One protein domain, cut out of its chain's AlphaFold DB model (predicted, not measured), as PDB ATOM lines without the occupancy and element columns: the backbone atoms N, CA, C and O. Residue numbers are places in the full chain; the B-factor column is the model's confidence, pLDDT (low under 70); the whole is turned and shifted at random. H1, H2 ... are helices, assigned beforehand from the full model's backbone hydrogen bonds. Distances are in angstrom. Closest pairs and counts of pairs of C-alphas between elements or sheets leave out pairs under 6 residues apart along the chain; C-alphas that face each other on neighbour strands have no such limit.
ATOM      1  N   SER A  47       4.046  -5.954  18.729       86.56
ATOM      2  CA  SER A  47       2.889  -5.510  17.953       86.56
ATOM      3  C   SER A  47       1.745  -6.520  18.063       86.56
ATOM      4  O   SER A  47       1.978  -7.726  18.142       86.56
ATOM      5  N   VAL A  48       0.503  -6.035  18.000       86.19
ATOM      6  CA  VAL A  48      -0.702  -6.879  18.069       86.19
ATOM      7  C   VAL A  48      -0.663  -8.025  17.047       86.19
ATOM      8  O   VAL A  48      -0.958  -9.168  17.379       86.19
ATOM      9  N   ASP A  49      -0.209  -7.754  15.820       88.44
ATOM     10  CA  ASP A  49      -0.025  -8.774  14.782       88.44
ATOM     11  C   ASP A  49       1.002  -9.849  15.191       88.44
ATOM     12  O   ASP A  49       0.812 -11.036  14.925       88.44
ATOM     13  N   SER A  50       2.092  -9.457  15.858       89.31
ATOM     14  CA  SER A  50       3.085 -10.400  16.385       89.31
ATOM     15  C   SER A  50       2.514 -11.224  17.534       89.31
ATOM     16  O   SER A  50       2.797 -12.416  17.618       89.31
ATOM     17  N   LEU A  51       1.703 -10.611  18.394       89.12
ATOM     18  CA  LEU A  51       1.085 -11.267  19.539       89.12
ATOM     19  C   LEU A  51       0.085 -12.339  19.087       89.12
ATOM     20  O   LEU A  51       0.162 -13.485  19.516       89.12
ATOM     21  N   VAL A  52      -0.775 -12.026  18.117       87.81
ATOM     22  CA  VAL A  52      -1.693 -13.019  17.534       87.81
ATOM     23  C   VAL A  52      -0.928 -14.162  16.863       87.81
ATOM     24  O   VAL A  52      -1.270 -15.328  17.026       87.81
ATOM     25  N   ASN A  53       0.162 -13.877  16.149       89.88
ATOM     26  CA  ASN A  53       0.991 -14.948  15.593       89.88
ATOM     27  C   ASN A  53       1.683 -15.790  16.679       89.88
ATOM     28  O   ASN A  53       1.861 -16.999  16.502       89.88
ATOM     29  N   GLN A  54       2.057 -15.176  17.803       90.56
ATOM     30  CA  GLN A  54       2.638 -15.870  18.947       90.56
ATOM     31  C   GLN A  54       1.629 -16.825  19.596       90.56
ATOM     32  O   GLN A  54       2.003 -17.964  19.861       90.56
ATOM     33  N   SER A  55       0.362 -16.435  19.771       88.50
ATOM     34  CA  SER A  55      -0.661 -17.336  20.331       88.50
ATOM     35  C   SER A  55      -0.885 -18.572  19.456       88.50
ATOM     36  O   SER A  55      -0.898 -19.696  19.958       88.50
ATOM     37  N   PHE A  56      -0.941 -18.409  18.130       90.00
ATOM     38  CA  PHE A  56      -1.000 -19.554  17.216       90.00
ATOM     39  C   PHE A  56       0.260 -20.414  17.263       90.00
ATOM     40  O   PHE A  56       0.170 -21.636  17.168       90.00
ATOM     41  N   SER A  57       1.431 -19.794  17.410       92.06
ATOM     42  CA  SER A  57       2.691 -20.528  17.539       92.06
ATOM     43  C   SER A  57       2.729 -21.350  18.829       92.06
ATOM     44  O   SER A  57       3.190 -22.486  18.795       92.06
ATOM     45  N   LEU A  58       2.186 -20.830  19.937       93.06
ATOM     46  CA  LEU A  58       2.037 -21.578  21.188       93.06
ATOM     47  C   LEU A  58       1.164 -22.821  20.987       93.06
ATOM     48  O   LEU A  58       1.607 -23.921  21.305       93.06
ATOM     49  N   LEU A  59      -0.017 -22.677  20.376       90.69
ATOM     50  CA  LEU A  59      -0.901 -23.815  20.089       90.69
ATOM     51  C   LEU A  59      -0.247 -24.854  19.168       90.69
ATOM     52  O   LEU A  59      -0.347 -26.052  19.418       90.69
ATOM     53  N   ILE A  60       0.468 -24.412  18.129       93.44
ATOM     54  CA  ILE A  60       1.210 -25.311  17.234       93.44
ATOM     55  C   ILE A  60       2.309 -26.053  17.998       93.44
ATOM     56  O   ILE A  60       2.460 -27.260  17.826       93.44
ATOM     57  N   ASN A  61       3.060 -25.360  18.855       93.94
ATOM     58  CA  ASN A  61       4.121 -25.978  19.645       93.94
ATOM     59  C   ASN A  61       3.561 -27.017  20.621       93.94
ATOM     60  O   ASN A  61       4.157 -28.085  20.766       93.94
ATOM     61  N   ILE A  62       2.413 -26.744  21.249       94.31
ATOM     62  CA  ILE A  62       1.705 -27.718  22.091       94.31
ATOM     63  C   ILE A  62       1.335 -28.936  21.252       94.31
ATOM     64  O   ILE A  62       1.775 -30.041  21.559       94.31
ATOM     65  N   GLN A  63       0.606 -28.733  20.153       94.81
ATOM     66  CA  GLN A  63       0.161 -29.805  19.263       94.81
ATOM     67  C   GLN A  63       1.328 -30.694  18.814       94.81
ATOM     68  O   GLN A  63       1.260 -31.916  18.940       94.81
ATOM     69  N   GLN A  64       2.425 -30.089  18.351       96.81
ATOM     70  CA  GLN A  64       3.614 -30.809  17.897       96.81
ATOM     71  C   GLN A  64       4.283 -31.583  19.031       96.81
ATOM     72  O   GLN A  64       4.733 -32.711  18.830       96.81
ATOM     73  N   THR A  65       4.332 -30.992  20.225       97.31
ATOM     74  CA  THR A  65       4.906 -31.625  21.415       97.31
ATOM     75  C   THR A  65       4.095 -32.849  21.833       97.31
ATOM     76  O   THR A  65       4.676 -33.903  22.096       97.31
ATOM     77  N   LEU A  66       2.762 -32.746  21.832       96.12
ATOM     78  CA  LEU A  66       1.873 -33.870  22.129       96.12
ATOM     79  C   LEU A  66       1.992 -34.969  21.061       96.12
ATOM     80  O   LEU A  66       2.174 -36.139  21.398       96.12
ATOM     81  N   ALA A  67       1.968 -34.600  19.778       96.38
ATOM     82  CA  ALA A  67       2.087 -35.529  18.651       96.38
ATOM     83  C   ALA A  67       3.433 -36.280  18.618       96.38
ATOM     84  O   ALA A  67       3.499 -37.437  18.191       96.38
ATOM     85  N   ALA A  68       4.512 -35.643  19.084       96.75
ATOM     86  CA  ALA A  68       5.843 -36.242  19.150       96.75
ATOM     87  C   ALA A  68       5.986 -37.306  20.252       96.75
ATOM     88  O   ALA A  68       6.883 -38.144  20.165       96.75
ATOM     89  N   ALA A  69       5.126 -37.300  21.275       97.25
ATOM     90  CA  ALA A  69       5.128 -38.322  22.315       97.25
ATOM     91  C   ALA A  69       4.526 -39.629  21.774       97.25
ATOM     92  O   ALA A  69       3.319 -39.728  21.535       97.25
ATOM     93  N   GLN A  70       5.383 -40.630  21.571       96.06
ATOM     94  CA  GLN A  70       5.039 -41.935  20.987       96.06
ATOM     95  C   GLN A  70       5.520 -43.125  21.831       96.06
ATOM     96  O   GLN A  70       5.144 -44.268  21.574       96.06
ATOM     97  N   ASP A  71       6.343 -42.855  22.838       97.50
ATOM     98  CA  ASP A  71       6.942 -43.807  23.762       97.50
ATOM     99  C   ASP A  71       7.315 -43.073  25.063       97.50
ATOM    100  O   ASP A  71       7.128 -41.861  25.188       97.50
ATOM    101  N   LYS A  72       7.850 -43.797  26.050       97.38
ATOM    102  CA  LYS A  72       8.175 -43.215  27.355       97.38
ATOM    103  C   LYS A  72       9.232 -42.107  27.275       97.38
ATOM    104  O   LYS A  72       9.082 -41.082  27.933       97.38
ATOM    105  N   GLU A  73      10.295 -42.297  26.494       97.94
ATOM    106  CA  GLU A  73      11.390 -41.326  26.403       97.94
ATOM    107  C   GLU A  73      10.917 -40.036  25.719       97.94
ATOM    108  O   GLU A  73      11.227 -38.934  26.181       97.94
ATOM    109  N   SER A  74      10.150 -40.158  24.632       98.12
ATOM    110  CA  SER A  74       9.560 -38.999  23.955       98.12
ATOM    111  C   SER A  74       8.493 -38.308  24.808       98.12
ATOM    112  O   SER A  74       8.445 -37.079  24.818       98.12
ATOM    113  N   ALA A  75       7.715 -39.052  25.600       97.81
ATOM    114  CA  ALA A  75       6.767 -38.493  26.562       97.81
ATOM    115  C   ALA A  75       7.459 -37.698  27.686       97.81
ATOM    116  O   ALA A  75       7.056 -36.573  27.984       97.81
ATOM    117  N   ASP A  76       8.554 -38.214  28.255       97.69
ATOM    118  CA  ASP A  76       9.339 -37.493  29.269       97.69
ATOM    119  C   ASP A  76       9.976 -36.206  28.704       97.69
ATOM    120  O   ASP A  76      10.111 -35.202  29.408       97.69
ATOM    121  N   LYS A  77      10.361 -36.205  27.419       97.94
ATOM    122  CA  LYS A  77      10.824 -34.990  26.722       97.94
ATOM    123  C   LYS A  77       9.679 -34.012  26.479       97.94
ATOM    124  O   LYS A  77       9.862 -32.819  26.709       97.94
ATOM    125  N   ALA A  78       8.519 -34.509  26.053       97.69
ATOM    126  CA  ALA A  78       7.328 -33.698  25.838       97.69
ATOM    127  C   ALA A  78       6.914 -32.965  27.121       97.69
ATOM    128  O   ALA A  78       6.650 -31.770  27.063       97.69
ATOM    129  N   ALA A  79       6.978 -33.631  28.279       97.44
ATOM    130  CA  ALA A  79       6.704 -33.014  29.578       97.44
ATOM    131  C   ALA A  79       7.576 -31.771  29.829       97.44
ATOM    132  O   ALA A  79       7.062 -30.695  30.118       97.44
ATOM    133  N   LYS A  80       8.896 -31.882  29.618       96.44
ATOM    134  CA  LYS A  80       9.831 -30.754  29.782       96.44
ATOM    135  C   LYS A  80       9.555 -29.612  28.807       96.44
ATOM    136  O   LYS A  80       9.711 -28.445  29.161       96.44
ATOM    137  N   THR A  81       9.178 -29.936  27.573       97.06
ATOM    138  CA  THR A  81       8.815 -28.922  26.577       97.06
ATOM    139  C   THR A  81       7.526 -28.205  26.976       97.06
ATOM    140  O   THR A  81       7.481 -26.979  26.924       97.06
ATOM    141  N   LEU A  82       6.512 -28.938  27.445       96.00
ATOM    142  CA  LEU A  82       5.246 -28.376  27.922       96.00
ATOM    143  C   LEU A  82       5.433 -27.478  29.156       96.00
ATOM    144  O   LEU A  82       4.852 -26.399  29.204       96.00
ATOM    145  N   GLU A  83       6.304 -27.842  30.102       93.94
ATOM    146  CA  GLU A  83       6.688 -26.961  31.223       93.94
ATOM    147  C   GLU A  83       7.321 -25.640  30.749       93.94
ATOM    148  O   GLU A  83       7.130 -24.583  31.356       93.94
ATOM    149  N   GLY A  84       8.111 -25.687  29.671       94.12
ATOM    150  CA  GLY A  84       8.641 -24.492  29.015       94.12
ATOM    151  C   GLY A  84       7.519 -23.643  28.422       94.12
ATOM    152  O   GLY A  84       7.425 -22.454  28.720       94.12
ATOM    153  N   ILE A  85       6.618 -24.280  27.676       93.38
ATOM    154  CA  ILE A  85       5.471 -23.624  27.044       93.38
ATOM    155  C   ILE A  85       4.551 -22.963  28.083       93.38
ATOM    156  O   ILE A  85       4.078 -21.860  27.835       93.38
ATOM    157  N   GLN A  86       4.341 -23.545  29.268       91.31
ATOM    158  CA  GLN A  86       3.570 -22.891  30.343       91.31
ATOM    159  C   GLN A  86       4.152 -21.533  30.743       91.31
ATOM    160  O   GLN A  86       3.414 -20.593  31.040       91.31
ATOM    161  N   LYS A  87       5.484 -21.407  30.765       91.62
ATOM    162  CA  LYS A  87       6.142 -20.126  31.058       91.62
ATOM    163  C   LYS A  87       5.895 -19.131  29.933       91.62
ATOM    164  O   LYS A  87       5.619 -17.967  30.216       91.62
ATOM    165  N   ASP A  88       5.935 -19.597  28.688       90.38
ATOM    166  CA  ASP A  88       5.651 -18.766  27.522       90.38
ATOM    167  C   ASP A  88       4.184 -18.306  27.499       90.38
ATOM    168  O   ASP A  88       3.924 -17.142  27.203       90.38
ATOM    169  N   ILE A  89       3.231 -19.165  27.890       89.44
ATOM    170  CA  ILE A  89       1.809 -18.811  28.053       89.44
ATOM    171  C   ILE A  89       1.644 -17.734  29.129       89.44
ATOM    172  O   ILE A  89       0.996 -16.720  28.882       89.44
ATOM    173  N   LYS A  90       2.275 -17.898  30.297       88.94
ATOM    174  CA  LYS A  90       2.215 -16.897  31.378       88.94
ATOM    175  C   LYS A  90       2.803 -15.554  30.954       88.94
ATOM    176  O   LYS A  90       2.235 -14.507  31.253       88.94
ATOM    177  N   HIS A  91       3.923 -15.572  30.236       88.75
ATOM    178  CA  HIS A  91       4.518 -14.355  29.691       88.75
ATOM    179  C   HIS A  91       3.611 -13.702  28.639       88.75
ATOM    180  O   HIS A  91       3.409 -12.489  28.662       88.75
ATOM    181  N   PHE A  92       3.011 -14.503  27.758       88.38
ATOM    182  CA  PHE A  92       2.040 -14.039  26.773       88.38
ATOM    183  C   PHE A  92       0.816 -13.380  27.434       88.38
ATOM    184  O   PHE A  92       0.412 -12.292  27.026       88.38
ATOM    185  N   GLN A  93       0.261 -13.989  28.486       86.69
ATOM    186  CA  GLN A  93      -0.849 -13.424  29.264       86.69
ATOM    187  C   GLN A  93      -0.473 -12.095  29.929       86.69
ATOM    188  O   GLN A  93      -1.251 -11.145  29.884       86.69
ATOM    189  N   ASP A  94       0.722 -11.996  30.516       87.69
ATOM    190  CA  ASP A  94       1.214 -10.749  31.113       87.69
ATOM    191  C   ASP A  94       1.329  -9.621  30.071       87.69
ATOM    192  O   ASP A  94       0.958  -8.480  30.349       87.69
ATOM    193  N   ILE A  95       1.757  -9.939  28.845       86.25
ATOM    194  CA  ILE A  95       1.766  -8.982  27.730       86.25
ATOM    195  C   ILE A  95       0.338  -8.579  27.337       86.25
ATOM    196  O   ILE A  95       0.068  -7.386  27.208       86.25
ATOM    197  N   MET A  96      -0.577  -9.543  27.178       83.56
ATOM    198  CA  MET A  96      -1.988  -9.279  26.848       83.56
ATOM    199  C   MET A  96      -2.648  -8.347  27.872       83.56
ATOM    200  O   MET A  96      -3.331  -7.399  27.490       83.56
ATOM    201  N   ASN A  97      -2.377  -8.548  29.164       86.25
ATOM    202  CA  ASN A  97      -2.913  -7.720  30.248       86.25
ATOM    203  C   ASN A  97      -2.368  -6.281  30.258       86.25
ATOM    204  O   ASN A  97      -2.959  -5.400  30.879       86.25
ATOM    205  N   LYS A  98      -1.236  -6.032  29.590       87.44
ATOM    206  CA  LYS A  98      -0.622  -4.701  29.459       87.44
ATOM    207  C   LYS A  98      -1.095  -3.940  28.220       87.44
ATOM    208  O   LYS A  98      -0.777  -2.756  28.103       87.44
ATOM    209  N   LEU A  99      -1.816  -4.595  27.306       85.81
ATOM    210  CA  LEU A  99      -2.387  -3.942  26.132       85.81
ATOM    211  C   LEU A  99      -3.472  -2.950  26.536       85.81
ATOM    212  O   LEU A  99      -4.279  -3.224  27.425       85.81
ATOM    213  N   ASN A 100      -3.519  -1.818  25.837       88.44
ATOM    214  CA  ASN A 100      -4.633  -0.883  25.968       88.44
ATOM    215  C   ASN A 100      -5.877  -1.371  25.201       88.44
ATOM    216  O   ASN A 100      -5.777  -2.245  24.342       88.44
ATOM    217  N   ASP A 101      -7.036  -0.767  25.467       89.56
ATOM    218  CA  ASP A 101      -8.323  -1.176  24.882       89.56
ATOM    219  C   ASP A 101      -8.301  -1.253  23.344       89.56
ATOM    220  O   ASP A 101      -8.816  -2.208  22.767       89.56
ATOM    221  N   ALA A 102      -7.656  -0.296  22.666       89.88
ATOM    222  CA  ALA A 102      -7.577  -0.283  21.203       89.88
ATOM    223  C   ALA A 102      -6.672  -1.401  20.657       89.88
ATOM    224  O   ALA A 102      -6.929  -1.970  19.594       89.88
ATOM    225  N   GLU A 103      -5.597  -1.731  21.375       89.62
ATOM    226  CA  GLU A 103      -4.729  -2.861  21.043       89.62
ATOM    227  C   GLU A 103      -5.428  -4.199  21.293       89.62
ATOM    228  O   GLU A 103      -5.284  -5.113  20.480       89.62
ATOM    229  N   GLN A 104      -6.210  -4.303  22.372       86.06
ATOM    230  CA  GLN A 104      -7.019  -5.482  22.668       86.06
ATOM    231  C   GLN A 104      -8.103  -5.695  21.611       86.06
ATOM    232  O   GLN A 104      -8.211  -6.794  21.075       86.06
ATOM    233  N   GLU A 105      -8.854  -4.652  21.242       89.06
ATOM    234  CA  GLU A 105      -9.869  -4.719  20.182       89.06
ATOM    235  C   GLU A 105      -9.254  -5.204  18.864       89.06
ATOM    236  O   GLU A 105      -9.732  -6.170  18.265       89.06
ATOM    237  N   LYS A 106      -8.103  -4.639  18.473       89.06
ATOM    238  CA  LYS A 106      -7.364  -5.102  17.292       89.06
ATOM    239  C   LYS A 106      -6.908  -6.564  17.422       89.06
ATOM    240  O   LYS A 106      -6.912  -7.291  16.425       89.06
ATOM    241  N   ALA A 107      -6.492  -7.006  18.610       85.94
ATOM    242  CA  ALA A 107      -6.087  -8.393  18.846       85.94
ATOM    243  C   ALA A 107      -7.272  -9.347  18.652       85.94
ATOM    244  O   ALA A 107      -7.130 -10.354  17.959       85.94
ATOM    245  N   PHE A 108      -8.443  -9.000  19.194       84.81
ATOM    246  CA  PHE A 108      -9.667  -9.782  19.029       84.81
ATOM    247  C   PHE A 108     -10.123  -9.838  17.569       84.81
ATOM    248  O   PHE A 108     -10.400 -10.931  17.081       84.81
ATOM    249  N   GLU A 109     -10.117  -8.723  16.833       89.44
ATOM    250  CA  GLU A 109     -10.467  -8.723  15.401       89.44
ATOM    251  C   GLU A 109      -9.553  -9.637  14.568       89.44
ATOM    252  O   GLU A 109      -9.985 -10.306  13.624       89.44
ATOM    253  N   LEU A 110      -8.253  -9.650  14.877       86.81
ATOM    254  CA  LEU A 110      -7.292 -10.512  14.193       86.81
ATOM    255  C   LEU A 110      -7.452 -11.983  14.591       86.81
ATOM    256  O   LEU A 110      -7.313 -12.855  13.731       86.81
ATOM    257  N   LEU A 111      -7.768 -12.264  15.858       81.81
ATOM    258  CA  LEU A 111      -8.085 -13.615  16.324       81.81
ATOM    259  C   LEU A 111      -9.371 -14.143  15.683       81.81
ATOM    260  O   LEU A 111      -9.382 -15.290  15.246       81.81
ATOM    261  N   GLU A 112     -10.406 -13.312  15.539       86.19
ATOM    262  CA  GLU A 112     -11.665 -13.676  14.876       86.19
ATOM    263  C   GLU A 112     -11.430 -14.062  13.408       86.19
ATOM    264  O   GLU A 112     -11.889 -15.104  12.943       86.19
ATOM    265  N   LYS A 113     -10.599 -13.303  12.682       84.81
ATOM    266  CA  LYS A 113     -10.202 -13.651  11.300       84.81
ATOM    267  C   LYS A 113      -9.474 -14.988  11.191       84.81
ATOM    268  O   LYS A 113      -9.440 -15.584  10.116       84.81
ATOM    269  N   MET A 114      -8.866 -15.441  12.281       83.94
ATOM    270  CA  MET A 114      -8.108 -16.685  12.358       83.94
ATOM    271  C   MET A 114      -8.840 -17.759  13.180       83.94
ATOM    272  O   MET A 114      -8.249 -18.794  13.494       83.94
ATOM    273  N   GLU A 115     -10.122 -17.555  13.498       84.31
ATOM    274  CA  GLU A 115     -10.893 -18.405  14.406       84.31
ATOM    275  C   GLU A 115     -10.958 -19.856  13.912       84.31
ATOM    276  O   GLU A 115     -10.664 -20.779  14.667       84.31
ATOM    277  N   GLU A 116     -11.254 -20.083  12.627       86.50
ATOM    278  CA  GLU A 116     -11.300 -21.440  12.061       86.50
ATOM    279  C   GLU A 116      -9.958 -22.176  12.150       86.50
ATOM    280  O   GLU A 116      -9.918 -23.406  12.247       86.50
ATOM    281  N   ARG A 117      -8.846 -21.438  12.070       85.31
ATOM    282  CA  ARG A 117      -7.509 -22.010  12.235       85.31
ATOM    283  C   ARG A 117      -7.260 -22.350  13.701       85.31
ATOM    284  O   ARG A 117      -6.711 -23.413  13.971       85.31
ATOM    285  N   GLY A 118      -7.676 -21.474  14.617       85.00
ATOM    286  CA  GLY A 118      -7.612 -21.709  16.061       85.00
ATOM    287  C   GLY A 118      -8.397 -22.943  16.474       85.00
ATOM    288  O   GLY A 118      -7.817 -23.840  17.073       85.00
ATOM    289  N   LYS A 119      -9.658 -23.050  16.042       87.81
ATOM    290  CA  LYS A 119     -10.528 -24.204  16.317       87.81
ATOM    291  C   LYS A 119      -9.925 -25.516  15.822       87.81
ATOM    292  O   LYS A 119      -9.831 -26.472  16.579       87.81
ATOM    293  N   ARG A 120      -9.432 -25.550  14.577       87.31
ATOM    294  CA  ARG A 120      -8.774 -26.751  14.030       87.31
ATOM    295  C   ARG A 120      -7.518 -27.153  14.807       87.31
ATOM    296  O   ARG A 120      -7.250 -28.342  14.954       87.31
ATOM    297  N   LEU A 121      -6.732 -26.182  15.277       89.25
ATOM    298  CA  LEU A 121      -5.557 -26.461  16.106       89.25
ATOM    299  C   LEU A 121      -5.953 -26.981  17.487       89.25
ATOM    300  O   LEU A 121      -5.380 -27.967  17.937       89.25
ATOM    301  N   GLU A 122      -6.948 -26.368  18.122       88.19
ATOM    302  CA  GLU A 122      -7.469 -26.797  19.419       88.19
ATOM    303  C   GLU A 122      -8.028 -28.227  19.355       88.19
ATOM    304  O   GLU A 122      -7.664 -29.074  20.169       88.19
ATOM    305  N   GLU A 123      -8.840 -28.537  18.341       90.25
ATOM    306  CA  GLU A 123      -9.336 -29.895  18.095       90.25
ATOM    307  C   GLU A 123      -8.184 -30.889  17.905       90.25
ATOM    308  O   GLU A 123      -8.236 -32.000  18.434       90.25
ATOM    309  N   SER A 124      -7.116 -30.494  17.201       90.50
ATOM    310  CA  SER A 124      -5.927 -31.336  17.060       90.50
ATOM    311  C   SER A 124      -5.223 -31.556  18.401       90.50
ATOM    312  O   SER A 124      -4.872 -32.696  18.697       90.50
ATOM    313  N   CYS A 125      -5.057 -30.524  19.237       92.69
ATOM    314  CA  CYS A 125      -4.507 -30.675  20.588       92.69
ATOM    315  C   CYS A 125      -5.350 -31.640  21.431       92.69
ATOM    316  O   CYS A 125      -4.793 -32.541  22.055       92.69
ATOM    317  N   LYS A 126      -6.682 -31.514  21.393       91.50
ATOM    318  CA  LYS A 126      -7.617 -32.410  22.095       91.50
ATOM    319  C   LYS A 126      -7.520 -33.853  21.608       91.50
ATOM    320  O   LYS A 126      -7.504 -34.787  22.405       91.50
ATOM    321  N   GLN A 127      -7.433 -34.063  20.295       93.12
ATOM    322  CA  GLN A 127      -7.253 -35.403  19.729       93.12
ATOM    323  C   GLN A 127      -5.938 -36.041  20.191       93.12
ATOM    324  O   GLN A 127      -5.928 -37.211  20.584       93.12
ATOM    325  N   GLU A 128      -4.846 -35.275  20.198       94.94
ATOM    326  CA  GLU A 128      -3.557 -35.747  20.704       94.94
ATOM    327  C   GLU A 128      -3.595 -36.007  22.217       94.94
ATOM    328  O   GLU A 128      -3.122 -37.050  22.667       94.94
ATOM    329  N   GLY A 129      -4.229 -35.134  23.003       94.06
ATOM    330  CA  GLY A 129      -4.449 -35.334  24.437       94.06
ATOM    331  C   GLY A 129      -5.210 -36.631  24.727       94.06
ATOM    332  O   GLY A 129      -4.728 -37.481  25.478       94.06
ATOM    333  N   LYS A 130      -6.340 -36.861  24.047       93.31
ATOM    334  CA  LYS A 130      -7.118 -38.113  24.140       93.31
ATOM    335  C   LYS A 130      -6.287 -39.344  23.759       93.31
ATOM    336  O   LYS A 130      -6.372 -40.378  24.430       93.31
ATOM    337  N   ARG A 131      -5.453 -39.252  22.714       95.75
ATOM    338  CA  ARG A 131      -4.520 -40.330  22.335       95.75
ATOM    339  C   ARG A 131      -3.534 -40.630  23.464       95.75
ATOM    340  O   ARG A 131      -3.319 -41.803  23.770       95.75
ATOM    341  N   LEU A 132      -2.959 -39.600  24.084       95.81
ATOM    342  CA  LEU A 132      -2.006 -39.748  25.185       95.81
ATOM    343  C   LEU A 132      -2.657 -40.366  26.423       95.81
ATOM    344  O   LEU A 132      -2.086 -41.295  26.989       95.81
ATOM    345  N   VAL A 133      -3.870 -39.942  26.788       94.62
ATOM    346  CA  VAL A 133      -4.647 -40.556  27.881       94.62
ATOM    347  C   VAL A 133      -4.871 -42.045  27.618       94.62
ATOM    348  O   VAL A 133      -4.603 -42.873  28.487       94.62
ATOM    349  N   LYS A 134      -5.297 -42.416  26.402       94.50
ATOM    350  CA  LYS A 134      -5.510 -43.823  26.018       94.50
ATOM    351  C   LYS A 134      -4.227 -44.660  26.082       94.50
ATOM    352  O   LYS A 134      -4.293 -45.858  26.344       94.50
ATOM    353  N   ALA A 135      -3.074 -44.041  25.841       95.81
ATOM    354  CA  ALA A 135      -1.761 -44.668  25.966       95.81
ATOM    355  C   ALA A 135      -1.205 -44.654  27.408       95.81
ATOM    356  O   ALA A 135      -0.039 -45.001  27.597       95.81
ATOM    357  N   ASP A 136      -1.992 -44.215  28.401       95.75
ATOM    358  CA  ASP A 136      -1.558 -43.914  29.777       95.75
ATOM    359  C   ASP A 136      -0.268 -43.081  29.809       95.75
ATOM    360  O   ASP A 136       0.691 -43.370  30.528       95.75
ATOM    361  N   PHE A 137      -0.211 -42.070  28.934       96.56
ATOM    362  CA  PHE A 137       0.936 -41.185  28.733       96.56
ATOM    363  C   PHE A 137       2.253 -41.948  28.508       96.56
ATOM    364  O   PHE A 137       3.323 -41.496  28.912       96.56
ATOM    365  N   TYR A 138       2.178 -43.140  27.905       97.75
ATOM    366  CA  TYR A 138       3.305 -44.053  27.710       97.75
ATOM    367  C   TYR A 138       4.057 -44.402  29.009       97.75
ATOM    368  O   TYR A 138       5.260 -44.672  28.987       97.75
ATOM    369  N   ASN A 139       3.355 -44.430  30.148       96.88
ATOM    370  CA  ASN A 139       3.909 -44.595  31.498       96.88
ATOM    371  C   ASN A 139       4.884 -43.478  31.928       96.88
ATOM    372  O   ASN A 139       5.738 -43.698  32.799       96.88
ATOM    373  N   SER A 140       4.797 -42.290  31.322       97.94
ATOM    374  CA  SER A 140       5.509 -41.100  31.788       97.94
ATOM    375  C   SER A 140       4.723 -40.432  32.911       97.94
ATOM    376  O   SER A 140       3.651 -39.866  32.700       97.94
ATOM    377  N   THR A 141       5.276 -40.467  34.123       97.12
ATOM    378  CA  THR A 141       4.700 -39.746  35.265       97.12
ATOM    379  C   THR A 141       4.805 -38.238  35.083       97.12
ATOM    380  O   THR A 141       3.899 -37.529  35.494       97.12
ATOM    381  N   ALA A 142       5.877 -37.753  34.447       96.88
ATOM    382  CA  ALA A 142       6.091 -36.329  34.205       96.88
ATOM    383  C   ALA A 142       5.064 -35.766  33.214       96.88
ATOM    384  O   ALA A 142       4.451 -34.739  33.484       96.88
ATOM    385  N   LEU A 143       4.826 -36.462  32.096       96.88
ATOM    386  CA  LEU A 143       3.835 -36.010  31.121       96.88
ATOM    387  C   LEU A 143       2.424 -36.069  31.704       96.88
ATOM    388  O   LEU A 143       1.650 -35.134  31.531       96.88
ATOM    389  N   LYS A 144       2.106 -37.145  32.433       95.62
ATOM    390  CA  LYS A 144       0.827 -37.281  33.131       95.62
ATOM    391  C   LYS A 144       0.610 -36.150  34.137       95.62
ATOM    392  O   LYS A 144      -0.486 -35.609  34.190       95.62
ATOM    393  N   ASP A 145       1.629 -35.791  34.913       95.25
ATOM    394  CA  ASP A 145       1.557 -34.704  35.893       95.25
ATOM    395  C   ASP A 145       1.292 -33.352  35.220       95.25
ATOM    396  O   ASP A 145       0.291 -32.705  35.521       95.25
ATOM    397  N   VAL A 146       2.112 -32.985  34.228       94.19
ATOM    398  CA  VAL A 146       1.974 -31.721  33.487       94.19
ATOM    399  C   VAL A 146       0.615 -31.611  32.796       94.19
ATOM    400  O   VAL A 146       0.013 -30.543  32.812       94.19
ATOM    401  N   MET A 147       0.110 -32.699  32.212       92.00
ATOM    402  CA  MET A 147      -1.171 -32.684  31.503       92.00
ATOM    403  C   MET A 147      -2.388 -32.605  32.435       92.00
ATOM    404  O   MET A 147      -3.378 -31.989  32.060       92.00
ATOM    405  N   ASN A 148      -2.340 -33.216  33.625       90.06
ATOM    406  CA  ASN A 148      -3.488 -33.252  34.545       90.06
ATOM    407  C   ASN A 148      -3.532 -32.077  35.527       90.06
ATOM    408  O   ASN A 148      -4.614 -31.703  35.963       90.06
ATOM    409  N   ASN A 149      -2.378 -31.523  35.904       86.94
ATOM    410  CA  ASN A 149      -2.289 -30.500  36.952       86.94
ATOM    411  C   ASN A 149      -2.117 -29.075  36.404       86.94
ATOM    412  O   ASN A 149      -1.904 -28.141  37.175       86.94
ATOM    413  N   SER A 150      -2.170 -28.905  35.083       85.06
ATOM    414  CA  SER A 150      -2.057 -27.611  34.411       85.06
ATOM    415  C   SER A 150      -3.425 -27.141  33.950       85.06
ATOM    416  O   SER A 150      -4.081 -27.822  33.157       85.06
ATOM    417  N   ASP A 151      -3.818 -25.947  34.384       84.75
ATOM    418  CA  ASP A 151      -5.025 -25.274  33.894       84.75
ATOM    419  C   ASP A 151      -4.950 -25.072  32.365       84.75
ATOM    420  O   ASP A 151      -5.961 -25.119  31.677       84.75
ATOM    421  N   GLU A 152      -3.736 -24.916  31.818       85.06
ATOM    422  CA  GLU A 152      -3.461 -24.745  30.383       85.06
ATOM    423  C   GLU A 152      -3.697 -25.987  29.534       85.06
ATOM    424  O   GLU A 152      -3.995 -25.869  28.348       85.06
ATOM    425  N   PHE A 153      -3.475 -27.174  30.092       88.50
ATOM    426  CA  PHE A 153      -3.403 -28.402  29.302       88.50
ATOM    427  C   PHE A 153      -4.484 -29.417  29.655       88.50
ATOM    428  O   PHE A 153      -4.768 -30.302  28.844       88.50
ATOM    429  N   SER A 154      -5.099 -29.287  30.832       86.50
ATOM    430  CA  SER A 154      -6.199 -30.146  31.276       86.50
ATOM    431  C   SER A 154      -7.366 -30.132  30.285       86.50
ATOM    432  O   SER A 154      -7.882 -31.196  29.950       86.50
ATOM    433  N   GLU A 155      -7.674 -28.981  29.678       86.88
ATOM    434  CA  GLU A 155      -8.707 -28.854  28.637       86.88
ATOM    435  C   GLU A 155      -8.482 -29.756  27.405       86.88
ATOM    436  O   GLU A 155      -9.425 -30.089  26.685       86.88
ATOM    437  N   PHE A 156      -7.240 -30.185  27.137       87.25
ATOM    438  CA  PHE A 156      -6.928 -31.071  26.007       87.25
ATOM    439  C   PHE A 156      -7.175 -32.547  26.308       87.25
ATOM    440  O   PHE A 156      -7.220 -33.369  25.389       87.25
ATOM    441  N   ILE A 157      -7.298 -32.900  27.584       85.88
ATOM    442  CA  ILE A 157      -7.507 -34.275  28.044       85.88
ATOM    443  C   ILE A 157      -8.861 -34.469  28.720       85.88
ATOM    444  O   ILE A 157      -9.224 -35.613  29.005       85.88
TER     445      ILE A 157
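AT A GLANCE: This is residues 47 to 157 of the 176 residues of an uncharacterized protein of Akkermansia sp. KLE1798 (UniProt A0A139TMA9). A long helical hairpin, H1 and H2, is joined by H4, which runs along the other side of H1, so that H1, H2 and H4 make a loose three-sided trough with H1 at its floor. H3 crosses from the end of H2 over the beginning of H1 and leads into H4; at the opposite end H5 leads back to H2, and H6 and H7 cover part of the open side between H2 and H4. The printed part has 111 residues with seven named helices, H1 to H7 in order, and no named strand: it is all helix. The whole is compact, with a radius of gyration of the C-alphas of 15.0 A, and elongated, spanning 47 by 25 by 18 A.

HOW THE PARTS SIT: H1, residues 48 to 68, and H2, residues 72 to 98, form a hairpin: they touch, with the C-alphas of Thr 65 and Ala 78 closest at 5.5 A, at a shallow tilt of 15 degrees, opposite ways. H3, residues 101 to 113, touches residues 48 to 52 of H1 alone, with the C-alphas of Val 48 and Ala 107 closest at 5.6 A, at a steep tilt of 48 degrees. H4, residues 115 to 134, touches H1 at a shallow tilt of 24 degrees, the same way; the C-alphas of Gln 63 and Cys 125 are closest at 4.9 A. H2 and H4 are apart. H5, residues 136 to 139, touches residues 72 to 75 of H2 alone, with the C-alphas of Lys 72 and Tyr 138 closest at 5.0 A. H6, residues 141 to 148, touches residues 75 to 83 of H2 alone, with the C-alphas of Ala 79 and Leu 143 closest at 4.4 A; the tilt of 36 degrees is only just steep. H7, residues 151 to 154, and H6 touch only at the corner, with the C-alphas of Asn 148 and Ser 154 closest at 5.3 A. The helix packing is part aligned, as in H1 with H2 and H4, and part crossed, as in H1 with H3. Every O i to N i+4 pair is within hydrogen-bond range in H1, H3, H4 and H6, and 21 of 23 in H2; H5 and H7 are too short for such a pair.

IN THESE COORDINATES: H1 begins at C-alpha 48, (-0.702, -6.879, 18.069), and is 30.1 A long. H2 is 39.6 A, H3 18.5 A and H4 28.5 A. H6 is 10.5 A, and H7 ends at C-alpha 154, (-6.199, -30.146, 31.276).

THE WHOLE: The C-alphas farthest apart, of Ala 102 and Asn 139, are 46.9 A apart. The printed part has no cut, and the six links between successive helices are tight. The mean pLDDT of the printed part is 91.3, and no printed residue is under 70.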